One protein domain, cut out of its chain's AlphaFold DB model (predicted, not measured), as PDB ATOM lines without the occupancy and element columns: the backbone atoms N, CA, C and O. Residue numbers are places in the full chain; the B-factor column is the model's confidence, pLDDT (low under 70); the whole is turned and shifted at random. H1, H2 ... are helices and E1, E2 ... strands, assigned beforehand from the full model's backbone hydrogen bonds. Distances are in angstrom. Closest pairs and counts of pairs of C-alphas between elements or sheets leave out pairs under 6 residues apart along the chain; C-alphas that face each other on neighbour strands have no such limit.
ATOM      1  N   ALA A  48     288.779 332.805 463.742       95.06
ATOM      2  CA  ALA A  48     287.458 332.449 463.231       95.06
ATOM      3  C   ALA A  48     287.250 330.924 463.148       95.06
ATOM      4  O   ALA A  48     286.209 330.421 463.579       95.06
ATOM      5  N   SER A  49     288.235 330.178 462.636       94.31
ATOM      6  CA  SER A  49     288.184 328.711 462.595       94.31
ATOM      7  C   SER A  49     288.168 328.104 463.997       94.31
ATOM      8  O   SER A  49     287.351 327.223 464.265       94.31
ATOM      9  N   ALA A  50     289.013 328.597 464.909       94.69
ATOM     10  CA  ALA A  50     289.065 328.115 466.291       94.69
ATOM     11  C   ALA A  50     287.732 328.327 467.031       94.69
ATOM     12  O   ALA A  50     287.259 327.454 467.764       94.69
ATOM     13  N   LEU A  51     287.078 329.464 466.798       95.44
ATOM     14  CA  LEU A  51     285.761 329.782 467.343       95.44
ATOM     15  C   LEU A  51     284.658 328.890 466.748       95.44
ATOM     16  O   LEU A  51     283.827 328.363 467.490       95.44
ATOM     17  N   LEU A  52     284.653 328.654 465.435       95.62
ATOM     18  CA  LEU A  52     283.682 327.752 464.797       95.62
ATOM     19  C   LEU A  52     283.853 326.298 465.265       95.62
ATOM     20  O   LEU A  52     282.858 325.624 465.542       95.62
ATOM     21  N   GLU A  53     285.095 325.837 465.426       95.19
ATOM     22  CA  GLU A  53     285.416 324.533 466.016       95.19
ATOM     23  C   GLU A  53     284.918 324.462 467.471       95.19
ATOM     24  O   GLU A  53     284.243 323.509 467.859       95.19
ATOM     25  N   SER A  54     285.147 325.518 468.260       93.69
ATOM     26  CA  SER A  54     284.639 325.623 469.635       93.69
ATOM     27  C   SER A  54     283.112 325.526 469.688       93.69
ATOM     28  O   SER A  54     282.570 324.792 470.515       93.69
ATOM     29  N   LYS A  55     282.414 326.217 468.780       94.62
ATOM     30  CA  LYS A  55     280.950 326.172 468.658       94.62
ATOM     31  C   LYS A  55     280.440 324.766 468.349       94.62
ATOM     32  O   LYS A  55     279.411 324.377 468.892       94.62
ATOM     33  N   ALA A  56     281.138 324.005 467.509       94.81
ATOM     34  CA  ALA A  56     280.752 322.634 467.176       94.81
ATOM     35  C   ALA A  56     280.913 321.655 468.356       94.81
ATOM     36  O   ALA A  56     280.243 320.624 468.397       94.81
ATOM     37  N   LEU A  57     281.787 321.977 469.316       94.31
ATOM     38  CA  LEU A  57     282.112 321.126 470.465       94.31
ATOM     39  C   LEU A  57     281.246 321.395 471.707       94.31
ATOM     40  O   LEU A  57     281.271 320.604 472.653       94.31
ATOM     41  N   VAL A  58     280.471 322.483 471.718       93.62
ATOM     42  CA  VAL A  58     279.567 322.834 472.820       93.62
ATOM     43  C   VAL A  58     278.106 322.657 472.424       93.62
ATOM     44  O   VAL A  58     277.715 322.800 471.271       93.62
ATOM     45  N   MET A  59     277.260 322.376 473.411       94.50
ATOM     46  CA  MET A  59     275.815 322.367 473.228       94.50
ATOM     47  C   MET A  59     275.254 323.755 473.534       94.50
ATOM     48  O   MET A  59     275.339 324.221 474.672       94.50
ATOM     49  N   ASP A  60     274.632 324.379 472.537       91.75
ATOM     50  CA  ASP A  60     274.011 325.704 472.636       91.75
ATOM     51  C   ASP A  60     272.521 325.652 472.236       91.75
ATOM     52  O   ASP A  60     272.138 326.092 471.150       91.75
ATOM     53  N   PRO A  61     271.636 325.105 473.092       89.56
ATOM     54  CA  PRO A  61     270.208 324.997 472.782       89.56
ATOM     55  C   PRO A  61     269.497 326.356 472.700       89.56
ATOM     56  O   PRO A  61     268.367 326.428 472.226       89.56
ATOM     57  N   SER A  62     270.122 327.425 473.203       84.56
ATOM     58  CA  SER A  62     269.533 328.769 473.261       84.56
ATOM     59  C   SER A  62     270.041 329.708 472.169       84.56
ATOM     60  O   SER A  62     269.588 330.850 472.104       84.56
ATOM     61  N   GLY A  63     270.961 329.247 471.319       89.25
ATOM     62  CA  GLY A  63     271.488 330.021 470.199       89.25
ATOM     63  C   GLY A  63     272.317 331.238 470.617       89.25
ATOM     64  O   GLY A  63     272.319 332.242 469.900       89.25
ATOM     65  N   LEU A  64     273.014 331.180 471.756       85.69
ATOM     66  CA  LEU A  64     273.940 332.232 472.194       85.69
ATOM     67  C   LEU A  64     275.067 332.477 471.180       85.69
ATOM     68  O   LEU A  64     275.476 333.620 470.976       85.69
ATOM     69  N   LEU A  65     275.516 331.422 470.503       91.44
ATOM     70  CA  LEU A  65     276.570 331.433 469.487       91.44
ATOM     71  C   LEU A  65     275.992 331.505 468.062       91.44
ATOM     72  O   LEU A  65     276.661 331.158 467.087       91.44
ATOM     73  N   SER A  66     274.729 331.916 467.903       91.94
ATOM     74  CA  SER A  66     274.053 331.958 466.595       91.94
ATOM     75  C   SER A  66     274.732 332.886 465.582       91.94
ATOM     76  O   SER A  66     274.719 332.578 464.396       91.94
ATOM     77  N   SER A  67     275.375 333.967 466.035       91.69
ATOM     78  CA  SER A  67     276.112 334.903 465.173       91.69
ATOM     79  C   SER A  67     277.435 334.353 464.638       91.69
ATOM     80  O   SER A  67     277.950 334.902 463.668       91.69
ATOM     81  N   TRP A  68     277.963 333.277 465.234       94.12
ATOM     82  CA  TRP A  68     279.209 332.638 464.816       94.12
ATOM     83  C   TRP A  68     278.939 331.805 463.562       94.12
ATOM     84  O   TRP A  68     278.570 330.629 463.637       94.12
ATOM     85  N   ASP A  69     279.023 332.455 462.411       91.56
ATOM     86  CA  ASP A  69     278.589 331.930 461.120       91.56
ATOM     87  C   ASP A  69     279.784 331.844 460.168       91.56
ATOM     88  O   ASP A  69     280.500 332.827 459.970       91.56
ATOM     89  N   SER A  70     279.989 330.676 459.556       92.88
ATOM     90  CA  SER A  70     281.094 330.446 458.621       92.88
ATOM     91  C   SER A  70     281.035 331.357 457.393       92.88
ATOM     92  O   SER A  70     282.082 331.729 456.867       92.88
ATOM     93  N   SER A  71     279.844 331.798 456.975       91.75
ATOM     94  CA  SER A  71     279.680 332.780 455.894       91.75
ATOM     95  C   SER A  71     280.194 334.179 456.256       91.75
ATOM     96  O   SER A  71     280.439 334.990 455.364       91.75
ATOM     97  N   LYS A  72     280.388 334.456 457.553       88.88
ATOM     98  CA  LYS A  72     280.879 335.727 458.108       88.88
ATOM     99  C   LYS A  72     282.215 335.567 458.840       88.88
ATOM    100  O   LYS A  72     282.532 336.370 459.713       88.88
ATOM    101  N   ALA A  73     282.996 334.537 458.507       90.25
ATOM    102  CA  ALA A  73     284.279 334.256 459.156       90.25
ATOM    103  C   ALA A  73     285.296 335.410 459.031       90.25
ATOM    104  O   ALA A  73     286.073 335.648 459.955       90.25
ATOM    105  N   SER A  74     285.258 336.173 457.931       89.38
ATOM    106  CA  SER A  74     286.097 337.369 457.755       89.38
ATOM    107  C   SER A  74     285.808 338.460 458.788       89.38
ATOM    108  O   SER A  74     286.717 339.186 459.171       89.38
ATOM    109  N   ASP A  75     284.571 338.521 459.287       90.94
ATOM    110  CA  ASP A  75     284.090 339.538 460.224       90.94
ATOM    111  C   ASP A  75     283.831 338.938 461.615       90.94
ATOM    112  O   ASP A  75     282.930 339.374 462.336       90.94
ATOM    113  N   HIS A  76     284.600 337.919 462.009       94.25
ATOM    114  CA  HIS A  76     284.416 337.202 463.275       94.25
ATOM    115  C   HIS A  76     284.478 338.107 464.520       94.25
ATOM    116  O   HIS A  76     283.827 337.824 465.520       94.25
ATOM    117  N   CYS A  77     285.166 339.247 464.448       93.25
ATOM    118  CA  CYS A  77     285.185 340.260 465.507       93.25
ATOM    119  C   CYS A  77     283.816 340.909 465.776       93.25
ATOM    120  O   CYS A  77     283.626 341.545 466.807       93.25
ATOM    121  N   SER A  78     282.861 340.771 464.851       91.44
ATOM    122  CA  SER A  78     281.473 341.222 465.025       91.44
ATOM    123  C   SER A  78     280.575 340.171 465.684       91.44
ATOM    124  O   SER A  78     279.396 340.432 465.944       91.44
ATOM    125  N   TRP A  79     281.099 338.970 465.932       93.56
ATOM    126  CA  TRP A  79     280.338 337.904 466.558       93.56
ATOM    127  C   TRP A  79     280.006 338.229 468.010       93.56
ATOM    128  O   TRP A  79     280.725 338.928 468.724       93.56
ATOM    129  N   SER A  80     278.876 337.691 468.460       88.44
ATOM    130  CA  SER A  80     278.383 337.901 469.818       88.44
ATOM    131  C   SER A  80     279.439 337.447 470.814       88.44
ATOM    132  O   SER A  80     279.868 336.295 470.765       88.44
ATOM    133  N   GLY A  81     279.826 338.352 471.713       86.94
ATOM    134  CA  GLY A  81     280.788 338.072 472.775       86.94
ATOM    135  C   GLY A  81     282.239 337.942 472.323       86.94
ATOM    136  O   GLY A  81     283.058 337.537 473.139       86.94
ATOM    137  N   VAL A  82     282.570 338.278 471.076       91.88
ATOM    138  CA  VAL A  82     283.951 338.331 470.584       91.88
ATOM    139  C   VAL A  82     284.407 339.788 470.567       91.88
ATOM    140  O   VAL A  82     283.676 340.663 470.106       91.88
ATOM    141  N   ALA A  83     285.608 340.056 471.067       89.94
ATOM    142  CA  ALA A  83     286.299 341.312 470.813       89.94
ATOM    143  C   ALA A  83     287.726 341.043 470.347       89.94
ATOM    144  O   ALA A  83     288.413 340.158 470.864       89.94
ATOM    145  N   CYS A  84     288.142 341.833 469.365       92.31
ATOM    146  CA  CYS A  84     289.445 341.744 468.738       92.31
ATOM    147  C   CYS A  84     290.278 342.998 468.990       92.31
ATOM    148  O   CYS A  84     289.741 344.065 469.302       92.31
ATOM    149  N   ASP A  85     291.583 342.867 468.802       89.62
ATOM    150  CA  ASP A  85     292.496 343.998 468.706       89.62
ATOM    151  C   ASP A  85     292.494 344.645 467.305       89.62
ATOM    152  O   ASP A  85     291.685 344.329 466.429       89.62
ATOM    153  N   SER A  86     293.428 345.575 467.078       92.31
ATOM    154  CA  SER A  86     293.605 346.259 465.790       92.31
ATOM    155  C   SER A  86     294.086 345.356 464.650       92.31
ATOM    156  O   SER A  86     294.062 345.786 463.499       92.31
ATOM    157  N   THR A  87     294.566 344.151 464.956       91.81
ATOM    158  CA  THR A  87     295.043 343.157 463.983       91.81
ATOM    159  C   THR A  87     294.015 342.064 463.694       91.81
ATOM    160  O   THR A  87     294.312 341.139 462.943       91.81
ATOM    161  N   SER A  88     292.794 342.207 464.223       92.31
ATOM    162  CA  SER A  88     291.725 341.208 464.145       92.31
ATOM    163  C   SER A  88     292.057 339.901 464.872       92.31
ATOM    164  O   SER A  88     291.498 338.864 464.526       92.31
ATOM    165  N   CYS A  89     292.938 339.945 465.875       94.44
ATOM    166  CA  CYS A  89     293.172 338.827 466.782       94.44
ATOM    167  C   CYS A  89     292.207 338.911 467.966       94.44
ATOM    168  O   CYS A  89     291.980 339.990 468.521       94.44
ATOM    169  N   VAL A  90     291.629 337.783 468.362       94.94
ATOM    170  CA  VAL A  90     290.642 337.696 469.440       94.94
ATOM    171  C   VAL A  90     291.334 337.857 470.787       94.94
ATOM    172  O   VAL A  90     292.069 336.984 471.242       94.94
ATOM    173  N   VAL A  91     291.030 338.965 471.459       93.25
ATOM    174  CA  VAL A  91     291.583 339.306 472.779       93.25
ATOM    175  C   VAL A  91     290.598 339.057 473.915       93.25
ATOM    176  O   VAL A  91     291.012 338.902 475.064       93.25
ATOM    177  N   ALA A  92     289.296 338.982 473.623       91.12
ATOM    178  CA  ALA A  92     288.290 338.688 474.634       91.12
ATOM    179  C   ALA A  92     287.143 337.817 474.114       91.12
ATOM    180  O   ALA A  92     286.566 338.076 473.055       91.12
ATOM    181  N   LEU A  93     286.765 336.838 474.936       91.38
ATOM    182  CA  LEU A  93     285.552 336.043 474.810       91.38
ATOM    183  C   LEU A  93     284.656 336.252 476.027       91.38
ATOM    184  O   LEU A  93     285.043 335.959 477.157       91.38
ATOM    185  N   ASN A  94     283.446 336.750 475.790       86.56
ATOM    186  CA  ASN A  94     282.455 337.082 476.809       86.56
ATOM    187  C   ASN A  94     281.087 336.496 476.438       86.56
ATOM    188  O   ASN A  94     280.281 337.134 475.757       86.56
ATOM    189  N   ILE A  95     280.831 335.266 476.887       86.62
ATOM    190  CA  ILE A  95     279.585 334.532 476.633       86.62
ATOM    191  C   ILE A  95     278.957 334.158 477.973       86.62
ATOM    192  O   ILE A  95     279.199 333.086 478.522       86.62
ATOM    193  N   GLY A  96     278.133 335.050 478.517       80.06
ATOM    194  CA  GLY A  96     277.387 334.789 479.746       80.06
ATOM    195  C   GLY A  96     276.102 333.993 479.500       80.06
ATOM    196  O   GLY A  96     275.264 334.383 478.681       80.06
ATOM    197  N   GLY A  97     275.898 332.926 480.272       73.31
ATOM    198  CA  GLY A  97     274.565 332.362 480.476       73.31
ATOM    199  C   GLY A  97     273.681 333.378 481.210       73.31
ATOM    200  O   GLY A  97     274.176 334.211 481.969       73.31
ATOM    201  N   GLY A  98     272.366 333.371 480.985       69.06
ATOM    202  CA  GLY A  98     271.478 334.398 481.563       69.06
ATOM    203  C   GLY A  98     270.729 335.272 480.562       69.06
ATOM    204  O   GLY A  98     269.901 336.078 480.978       69.06
ATOM    205  N   GLY A  99     270.993 335.123 479.263       53.66
ATOM    206  CA  GLY A  99     270.454 336.015 478.239       53.66
ATOM    207  C   GLY A  99     271.300 337.278 478.106       53.66
ATOM    208  O   GLY A  99     271.214 338.206 478.908       53.66
ATOM    209  N   GLY A 100     272.114 337.301 477.056       46.94
ATOM    210  CA  GLY A 100     272.934 338.435 476.644       46.94
ATOM    211  C   GLY A 100     272.973 338.560 475.123       46.94
ATOM    212  O   GLY A 100     274.005 338.894 474.564       46.94
ATOM    213  N   GLY A 101     271.869 338.248 474.436       41.91
ATOM    214  CA  GLY A 101     271.698 338.700 473.058       41.91
ATOM    215  C   GLY A 101     271.498 340.214 473.089       41.91
ATOM    216  O   GLY A 101     270.681 340.688 473.876       41.91
ATOM    217  N   GLY A 102     272.265 340.966 472.300       44.94
ATOM    218  CA  GLY A 102     272.223 342.430 472.226       44.94
ATOM    219  C   GLY A 102     270.852 342.991 471.833       44.94
ATOM    220  O   GLY A 102     270.642 343.405 470.700       44.94
ATOM    221  N   GLY A 103     269.920 343.029 472.781       36.66
ATOM    222  CA  GLY A 103     268.562 343.519 472.603       36.66
ATOM    223  C   GLY A 103     268.037 344.123 473.898       36.66
ATOM    224  O   GLY A 103     268.076 343.500 474.957       36.66
ATOM    225  N   ASN A 104     267.554 345.362 473.799       38.34
ATOM    226  CA  ASN A 104     266.862 346.096 474.853       38.34
ATOM    227  C   ASN A 104     265.780 345.232 475.524       38.34
ATOM    228  O   ASN A 104     264.691 345.049 474.984       38.34
ATOM    229  N   SER A 105     266.037 344.735 476.729       36.97
ATOM    230  CA  SER A 105     264.995 344.264 477.642       36.97
ATOM    231  C   SER A 105     265.466 344.497 479.068       36.97
ATOM    232  O   SER A 105     266.490 343.967 479.485       36.97
ATOM    233  N   GLY A 106     264.735 345.355 479.785       36.25
ATOM    234  CA  GLY A 106     265.063 345.931 481.096       36.25
ATOM    235  C   GLY A 106     265.078 344.969 482.289       36.25
ATOM    236  O   GLY A 106     264.747 345.378 483.397       36.25
ATOM    237  N   SER A 107     265.475 343.715 482.088       38.97
ATOM    238  CA  SER A 107     266.041 342.885 483.152       38.97
ATOM    239  C   SER A 107     267.515 343.267 483.286       38.97
ATOM    240  O   SER A 107     268.166 343.535 482.277       38.97
ATOM    241  N   VAL A 108     268.062 343.328 484.501       42.47
ATOM    242  CA  VAL A 108     269.509 343.496 484.704       42.47
ATOM    243  C   VAL A 108     270.189 342.255 484.122       42.47
ATOM    244  O   VAL A 108     270.342 341.245 484.802       42.47
ATOM    245  N   SER A 109     270.503 342.283 482.824       48.75
ATOM    246  CA  SER A 109     271.150 341.162 482.160       48.75
ATOM    247  C   SER A 109     272.531 340.993 482.778       48.75
ATOM    248  O   SER A 109     273.230 341.972 483.052       48.75
ATOM    249  N   CYS A 110     272.944 339.749 482.999       52.28
ATOM    250  CA  CYS A 110     274.278 339.437 483.516       52.28
ATOM    251  C   CYS A 110     275.396 340.056 482.642       52.28
ATOM    252  O   CYS A 110     276.500 340.282 483.128       52.28
ATOM    253  N   ALA A 111     275.078 340.448 481.399       47.88
ATOM    254  CA  ALA A 111     275.948 341.200 480.495       47.88
ATOM    255  C   ALA A 111     276.287 342.636 480.960       47.88
ATOM    256  O   ALA A 111     277.302 343.186 480.551       47.88
ATOM    257  N   ARG A 112     275.481 343.268 481.828       44.62
ATOM    258  CA  ARG A 112     275.821 344.578 482.432       44.62
ATOM    259  C   ARG A 112     276.796 344.457 483.606       44.62
ATOM    260  O   ARG A 112     277.395 345.453 483.993       44.62
ATOM    261  N   ILE A 113     276.963 343.252 484.157       48.00
ATOM    262  CA  ILE A 113     277.881 342.969 485.272       48.00
ATOM    263  C   ILE A 113     279.229 342.431 484.752       48.00
ATOM    264  O   ILE A 113     280.230 342.524 485.455       48.00
ATOM    265  N   SER A 114     279.302 341.955 483.503       47.34
ATOM    266  CA  SER A 114     280.570 341.581 482.853       47.34
ATOM    267  C   SER A 114     281.417 342.781 482.394       47.34
ATOM    268  O   SER A 114     282.547 342.591 481.960       47.34
ATOM    269  N   GLN A 115     280.918 344.017 482.539       47.22
ATOM    270  CA  GLN A 115     281.693 345.252 482.328       47.22
ATOM    271  C   GLN A 115     282.545 345.659 483.540       47.22
ATOM    272  O   GLN A 115     283.400 346.532 483.412       47.22
ATOM    273  N   PHE A 116     282.334 345.043 484.707       46.66
ATOM    274  CA  PHE A 116     283.127 345.320 485.900       46.66
ATOM    275  C   PHE A 116     283.821 344.040 486.366       46.66
ATOM    276  O   PHE A 116     283.150 343.130 486.865       46.66
ATOM    277  N   PRO A 117     285.157 343.957 486.248       48.56
ATOM    278  CA  PRO A 117     285.929 342.933 486.927       48.56
ATOM    279  C   PRO A 117     285.882 343.229 488.432       48.56
ATOM    280  O   PRO A 117     286.772 343.859 488.994       48.56
ATOM    281  N   LEU A 118     284.803 342.823 489.108       47.44
ATOM    282  CA  LEU A 118     284.719 342.848 490.569       47.44
ATOM    283  C   LEU A 118     285.514 341.665 491.133       47.44
ATOM    284  O   LEU A 118     284.966 340.766 491.768       47.44
ATOM    285  N   TYR A 119     286.825 341.665 490.903       48.69
ATOM    286  CA  TYR A 119     287.737 340.784 491.616       48.69
ATOM    287  C   TYR A 119     287.931 341.341 493.031       48.69
ATOM    288  O   TYR A 119     288.442 342.442 493.215       48.69
ATOM    289  N   GLY A 120     287.487 340.584 494.040       45.19
ATOM    290  CA  GLY A 120     287.907 340.783 495.434       45.19
ATOM    291  C   GLY A 120     286.836 341.154 496.464       45.19
ATOM    292  O   GLY A 120     287.157 341.167 497.646       45.19
ATOM    293  N   SER A 121     285.574 341.409 496.088       50.12
ATOM    294  CA  SER A 121     284.582 341.918 497.062       50.12
ATOM    295  C   SER A 121     283.549 340.903 497.574       50.12
ATOM    296  O   SER A 121     282.595 341.304 498.238       50.12
ATOM    297  N   GLY A 122     283.668 339.606 497.268       49.91
ATOM    298  CA  GLY A 122     282.690 338.603 497.729       49.91
ATOM    299  C   GLY A 122     281.249 338.848 497.247       49.91
ATOM    300  O   GLY A 122     280.312 338.224 497.744       49.91
ATOM    301  N   ILE A 123     281.061 339.751 496.279       52.47
ATOM    302  CA  ILE A 123     279.765 340.050 495.677       52.47
ATOM    303  C   ILE A 123     279.474 338.928 494.685       52.47
ATOM    304  O   ILE A 123     280.000 338.919 493.577       52.47
ATOM    305  N   ARG A 124     278.638 337.970 495.090       56.00
ATOM    306  CA  ARG A 124     278.049 337.005 494.155       56.00
ATOM    307  C   ARG A 124     277.097 337.743 493.227       56.00
ATOM    308  O   ARG A 124     276.209 338.457 493.706       56.00
ATOM    309  N   ARG A 125     277.237 337.556 491.914       63.88
ATOM    310  CA  ARG A 125     276.268 338.134 490.977       63.88
ATOM    311  C   ARG A 125     274.968 337.344 491.110       63.88
ATOM    312  O   ARG A 125     274.947 336.121 490.988       63.88
ATOM    313  N   ALA A 126     273.870 338.039 491.388       54.72
ATOM    314  CA  ALA A 126     272.548 337.428 491.477       54.72
ATOM    315  C   ALA A 126     271.985 337.200 490.064       54.72
ATOM    316  O   ALA A 126     271.084 337.905 489.614       54.72
ATOM    317  N   CYS A 127     272.550 336.234 489.343       62.31
ATOM    318  CA  CYS A 127     272.057 335.835 488.033       62.31
ATOM    319  C   CYS A 127     270.965 334.774 488.196       62.31
ATOM    320  O   CYS A 127     271.193 333.686 488.724       62.31
ATOM    321  N   SER A 128     269.743 335.132 487.789       56.25
ATOM    322  CA  SER A 128     268.572 334.255 487.877       56.25
ATOM    323  C   SER A 128     268.760 332.994 487.025       56.25
ATOM    324  O   SER A 128     269.439 333.020 485.997       56.25
ATOM    325  N   ASN A 129     268.130 331.890 487.436       56.62
ATOM    326  CA  ASN A 129     268.124 330.615 486.716       56.62
ATOM    327  C   ASN A 129     267.404 330.753 485.366       56.62
ATOM    328  O   ASN A 129     266.236 330.397 485.233       56.62
ATOM    329  N   THR A 130     268.092 331.272 484.352       67.31
ATOM    330  CA  THR A 130     267.581 331.258 482.979       67.31
ATOM    331  C   THR A 130     267.907 329.928 482.307       67.31
ATOM    332  O   THR A 130     268.885 329.258 482.650       67.31
ATOM    333  N   ASN A 131     267.104 329.560 481.311       71.12
ATOM    334  CA  ASN A 131     267.390 328.414 480.446       71.12
ATOM    335  C   ASN A 131     268.442 328.734 479.369       71.12
ATOM    336  O   ASN A 131     268.818 327.842 478.616       71.12
ATOM    337  N   VAL A 132     268.923 329.981 479.307       81.25
ATOM    338  CA  VAL A 132     269.852 330.465 478.283       81.25
ATOM    339  C   VAL A 132     271.283 330.194 478.718       81.25
ATOM    340  O   VAL A 132     271.848 330.973 479.485       81.25
ATOM    341  N   LYS A 133     271.840 329.061 478.282       85.44
ATOM    342  CA  LYS A 133     273.174 328.586 478.677       85.44
ATOM    343  C   LYS A 133     273.813 327.771 477.559       85.44
ATOM    344  O   LYS A 133     273.107 327.035 476.868       85.44
ATOM    345  N   ILE A 134     275.140 327.824 477.475       90.75
ATOM    346  CA  ILE A 134     275.930 326.791 476.793       90.75
ATOM    347  C   ILE A 134     276.314 325.689 477.786       90.75
ATOM    348  O   ILE A 134     276.490 325.948 478.980       90.75
ATOM    349  N   SER A 135     276.415 324.450 477.316       93.06
ATOM    350  CA  SER A 135     276.792 323.288 478.129       93.06
ATOM    351  C   SER A 135     277.800 322.394 477.417       93.06
ATOM    352  O   SER A 135     277.829 322.361 476.190       93.06
ATOM    353  N   GLY A 136     278.597 321.647 478.178       93.75
ATOM    354  CA  GLY A 136     279.597 320.726 477.632       93.75
ATOM    355  C   GLY A 136     280.949 320.869 478.320       93.75
ATOM    356  O   GLY A 136     281.037 321.381 479.436       93.75
ATOM    357  N   LYS A 137     282.007 320.399 477.656       94.38
ATOM    358  CA  LYS A 137     283.383 320.647 478.094       94.38
ATOM    359  C   LYS A 137     283.903 321.929 477.460       94.38
ATOM    360  O   LYS A 137     283.575 322.194 476.306       94.38
ATOM    361  N   LEU A 138     284.717 322.691 478.185       92.12
ATOM    362  CA  LEU A 138     285.453 323.805 477.596       92.12
ATOM    363  C   LEU A 138     286.402 323.251 476.513       92.12
ATOM    364  O   LEU A 138     287.247 322.409 476.833       92.12
ATOM    365  N   PRO A 139     286.254 323.645 475.236       91.31
ATOM    366  CA  PRO A 139     287.060 323.072 474.167       91.31
ATOM    367  C   PRO A 139     288.535 323.465 474.287       91.31
ATOM    368  O   PRO A 139     288.857 324.645 474.412       91.31
ATOM    369  N   LEU A 140     289.447 322.493 474.166       91.69
ATOM    370  CA  LEU A 140     290.894 322.764 474.171       91.69
ATOM    371  C   LEU A 140     291.322 323.668 473.011       91.69
ATOM    372  O   LEU A 140     292.301 324.392 473.144       91.69
ATOM    373  N   VAL A 141     290.572 323.673 471.905       91.75
ATOM    374  CA  VAL A 141     290.803 324.562 470.757       91.75
ATOM    375  C   VAL A 141     290.791 326.048 471.136       91.75
ATOM    376  O   VAL A 141     291.438 326.835 470.455       91.75
ATOM    377  N   VAL A 142     290.169 326.440 472.258       91.44
ATOM    378  CA  VAL A 142     290.245 327.819 472.773       91.44
ATOM    379  C   VAL A 142     291.703 328.247 473.032       91.44
ATOM    380  O   VAL A 142     292.002 329.428 472.911       91.44
ATOM    381  N   SER A 143     292.629 327.307 473.279       91.12
ATOM    382  CA  SER A 143     294.077 327.590 473.369       91.12
ATOM    383  C   SER A 143     294.716 328.101 472.075       91.12
ATOM    384  O   SER A 143     295.780 328.709 472.135       91.12
ATOM    385  N   LYS A 144     294.091 327.889 470.907       93.06
ATOM    386  CA  LYS A 144     294.590 328.428 469.631       93.06
ATOM    387  C   LYS A 144     294.444 329.951 469.547       93.06
ATOM    388  O   LYS A 144     295.144 330.577 468.761       93.06
ATOM    389  N   LEU A 145     293.575 330.546 470.372       93.56
ATOM    390  CA  LEU A 145     293.404 331.996 470.477       93.56
ATOM    391  C   LEU A 145     294.583 332.595 471.256       93.56
ATOM    392  O   LEU A 145     294.492 332.890 472.447       93.56
ATOM    393  N   SER A 146     295.719 332.724 470.577       92.38
ATOM    394  CA  SER A 146     297.012 333.059 471.191       92.38
ATOM    395  C   SER A 146     297.074 334.452 471.832       92.38
ATOM    396  O   SER A 146     297.877 334.666 472.739       92.38
ATOM    397  N   GLU A 147     296.209 335.376 471.410       94.88
ATOM    398  CA  GLU A 147     296.108 336.744 471.941       94.88
ATOM    399  C   GLU A 147     295.029 336.910 473.025       94.88
ATOM    400  O   GLU A 147     294.796 338.023 473.502       94.88
ATOM    401  N   LEU A 148     294.374 335.818 473.440       94.31
ATOM    402  CA  LEU A 148     293.250 335.875 474.368       94.31
ATOM    403  C   LEU A 148     293.692 336.325 475.770       94.31
ATOM    404  O   LEU A 148     294.373 335.599 476.494       94.31
ATOM    405  N   GLN A 149     293.227 337.506 476.172       92.75
ATOM    406  CA  GLN A 149     293.485 338.119 477.478       92.75
ATOM    407  C   GLN A 149     292.299 337.969 478.432       92.75
ATOM    408  O   GLN A 149     292.479 337.876 479.646       92.75
ATOM    409  N   VAL A 150     291.076 337.920 477.899       88.50
ATOM    410  CA  VAL A 150     289.848 337.847 478.697       88.50
ATOM    411  C   VAL A 150     289.017 336.634 478.294       88.50
ATOM    412  O   VAL A 150     288.497 336.567 477.182       88.50
ATOM    413  N   LEU A 151     288.819 335.704 479.227       91.19
ATOM    414  CA  LEU A 151     287.898 334.577 479.088       91.19
ATOM    415  C   LEU A 151     286.811 334.662 480.163       91.19
ATOM    416  O   LEU A 151     287.022 334.305 481.323       91.19
ATOM    417  N   SER A 152     285.628 335.124 479.767       87.25
ATOM    418  CA  SER A 152     284.459 335.280 480.632       87.25
ATOM    419  C   SER A 152     283.299 334.432 480.113       87.25
ATOM    420  O   SER A 152     282.662 334.746 479.108       87.25
ATOM    421  N   LEU A 153     283.017 333.328 480.806       88.31
ATOM    422  CA  LEU A 153     281.941 332.384 480.491       88.31
ATOM    423  C   LEU A 153     281.004 332.141 481.695       88.31
ATOM    424  O   LEU A 153     280.689 330.980 481.995       88.31
ATOM    425  N   PRO A 154     280.554 333.183 482.421       83.44
ATOM    426  CA  PRO A 154     279.819 333.003 483.666       83.44
ATOM    427  C   PRO A 154     278.411 332.433 483.430       83.44
ATOM    428  O   PRO A 154     277.793 332.629 482.384       83.44
ATOM    429  N   PHE A 155     277.883 331.747 484.440       84.56
ATOM    430  CA  PHE A 155     276.527 331.190 484.527       84.56
ATOM    431  C   PHE A 155     276.146 330.202 483.418       84.56
ATOM    432  O   PHE A 155     274.959 330.008 483.124       84.56
ATOM    433  N   ASN A 156     277.143 329.539 482.836       86.88
ATOM    434  CA  ASN A 156     276.959 328.450 481.888       86.88
ATOM    435  C   ASN A 156     276.956 327.080 482.584       86.88
ATOM    436  O   ASN A 156     276.870 326.964 483.803       86.88
ATOM    437  N   LYS A 157     276.946 326.021 481.782       91.50
ATOM    438  CA  LYS A 157     276.991 324.618 482.202       91.50
ATOM    439  C   LYS A 157     278.256 323.945 481.659       91.50
ATOM    440  O   LYS A 157     278.193 322.826 481.140       91.50
ATOM    441  N   LEU A 158     279.373 324.667 481.685       92.38
ATOM    442  CA  LEU A 158     280.663 324.174 481.216       92.38
ATOM    443  C   LEU A 158     281.363 323.380 482.317       92.38
ATOM    444  O   LEU A 158     281.083 323.562 483.498       92.38
ATOM    445  N   SER A 159     282.248 322.485 481.900       93.44
ATOM    446  CA  SER A 159     283.071 321.635 482.760       93.44
ATOM    447  C   SER A 159     284.399 321.328 482.064       93.44
ATOM    448  O   SER A 159     284.598 321.690 480.901       93.44
ATOM    449  N   GLY A 160     285.292 320.611 482.740       89.38
ATOM    450  CA  GLY A 160     286.571 320.181 482.179       89.38
ATOM    451  C   GLY A 160     287.739 321.061 482.607       89.38
ATOM    452  O   GLY A 160     287.627 321.872 483.523       89.38
ATOM    453  N   GLU A 161     288.881 320.839 481.965       89.56
ATOM    454  CA  GLU A 161     290.127 321.528 482.287       89.56
ATOM    455  C   GLU A 161     290.209 322.875 481.573       89.56
ATOM    456  O   GLU A 161     289.713 323.044 480.456       89.56
ATOM    457  N   ILE A 162     290.850 323.840 482.230       87.06
ATOM    458  CA  ILE A 162     291.129 325.142 481.633       87.06
ATOM    459  C   ILE A 162     292.335 324.960 480.697       87.06
ATOM    460  O   ILE A 162     293.387 324.525 481.172       87.06
ATOM    461  N   PRO A 163     292.208 325.252 479.387       86.56
ATOM    462  CA  PRO A 163     293.326 325.146 478.458       86.56
ATOM    463  C   PRO A 163     294.450 326.126 478.824       86.56
ATOM    464  O   PRO A 163     294.200 327.171 479.425       86.56
ATOM    465  N   GLY A 164     295.686 325.805 478.434       88.00
ATOM    466  CA  GLY A 164     296.817 326.726 478.575       88.00
ATOM    467  C   GLY A 164     296.600 327.975 477.720       88.00
ATOM    468  O   GLY A 164     296.464 327.863 476.504       88.00
ATOM    469  N   LEU A 165     296.521 329.138 478.367       90.69
ATOM    470  CA  LEU A 165     296.294 330.438 477.740       90.69
ATOM    471  C   LEU A 165     297.373 331.405 478.237       90.69
ATOM    472  O   LEU A 165     297.259 331.971 479.324       90.69
ATOM    473  N   ASP A 166     298.437 331.557 477.451       90.56
ATOM    474  CA  ASP A 166     299.682 332.206 477.889       90.56
ATOM    475  C   ASP A 166     299.536 333.710 478.174       90.56
ATOM    476  O   ASP A 166     300.296 334.267 478.966       90.56
ATOM    477  N   LYS A 167     298.559 334.369 477.538       93.94
ATOM    478  CA  LYS A 167     298.285 335.810 477.670       93.94
ATOM    479  C   LYS A 167     297.048 336.126 478.512       93.94
ATOM    480  O   LYS A 167     296.624 337.276 478.554       93.94
ATOM    481  N   LEU A 168     296.464 335.127 479.177       92.94
ATOM    482  CA  LEU A 168     295.225 335.308 479.925       92.94
ATOM    483  C   LEU A 168     295.445 336.173 481.172       92.94
ATOM    484  O   LEU A 168     296.190 335.807 482.080       92.94
ATOM    485  N   GLU A 169     294.722 337.284 481.249       89.75
ATOM    486  CA  GLU A 169     294.742 338.215 482.379       89.75
ATOM    487  C   GLU A 169     293.480 338.090 483.240       89.75
ATOM    488  O   GLU A 169     293.514 338.252 484.461       89.75
ATOM    489  N   VAL A 170     292.346 337.795 482.602       84.44
ATOM    490  CA  VAL A 170     291.014 337.836 483.208       84.44
ATOM    491  C   VAL A 170     290.305 336.516 482.930       84.44
ATOM    492  O   VAL A 170     289.947 336.219 481.791       84.44
ATOM    493  N   LEU A 171     290.060 335.738 483.986       88.56
ATOM    494  CA  LEU A 171     289.261 334.514 483.936       88.56
ATOM    495  C   LEU A 171     287.995 334.676 484.783       88.56
ATOM    496  O   LEU A 171     288.065 335.034 485.962       88.56
ATOM    497  N   ASP A 172     286.839 334.389 484.194       83.31
ATOM    498  CA  ASP A 172     285.552 334.366 484.888       83.31
ATOM    499  C   ASP A 172     284.725 333.157 484.442       83.31
ATOM    500  O   ASP A 172     284.138 333.136 483.362       83.31
ATOM    501  N   LEU A 173     284.687 332.141 485.303       87.50
ATOM    502  CA  LEU A 173     283.917 330.911 485.111       87.50
ATOM    503  C   LEU A 173     282.833 330.752 486.189       87.50
ATOM    504  O   LEU A 173     282.376 329.633 486.433       87.50
TER     505      LEU A 173
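What this domain is: This is residues 48 to 173 of the 177 residues of the protein "LRR receptor-like serine/threonine-protein kinase RPK2" of Coffea arabica (UniProt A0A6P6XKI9). A chain with little regular structure winds in stacked turns: E1, E2, E4 and E6 form one wall, E3 and E5 another, and H1 and H2 cover one end. Residues 95 to 134 make a long loop. The 126 printed residues, mixed in class, run H1 H2 E1 E2 E3 H3 E4 E5 E6, under half in named elements; they are compact, with radius of gyration 14.0 A and spans of 34 by 30 by 29 A.

How they stand to each other: E1, residues 82 to 84, and E2, residues 90 to 94, form an antiparallel hairpin, N 83 to O 92 3.0 A. E4, residues 150 to 152, is parallel to E2, N 93 to O 150 2.8 A, and to E6, residues 170 to 172, N 151 to O 170 2.8 A. E3, residues 135 to 137, is parallel to E5, residues 157 to 159, N 159 to O 136 3.0 A. H1, residues 48 to 57, touches H3, residues 140 to 144, closest C-alphas Ala 50 and Val 141, 6.0 A. H2, residues 70 to 78, only grazes the sheet E1 E2 E4 E6 with residues 76 to 78. O i to N i+4 pairs are within hydrogen-bond range throughout H1, 1 of 5 in H2 and 0 of 1 in H3; i+3 pairs, 4 of 6 and 2 of 2.

Where its parts are: H1 spans 14.5 A from C-alpha 48 at (287.458, 332.449, 463.231); E6 ends with C-alpha 172 at (285.552, 334.366, 484.888).

The domain as a whole: The printed part has no cut; links H1 to H2 and E2 to E3 are long; pLDDT is under 70 at residues 98 to 130.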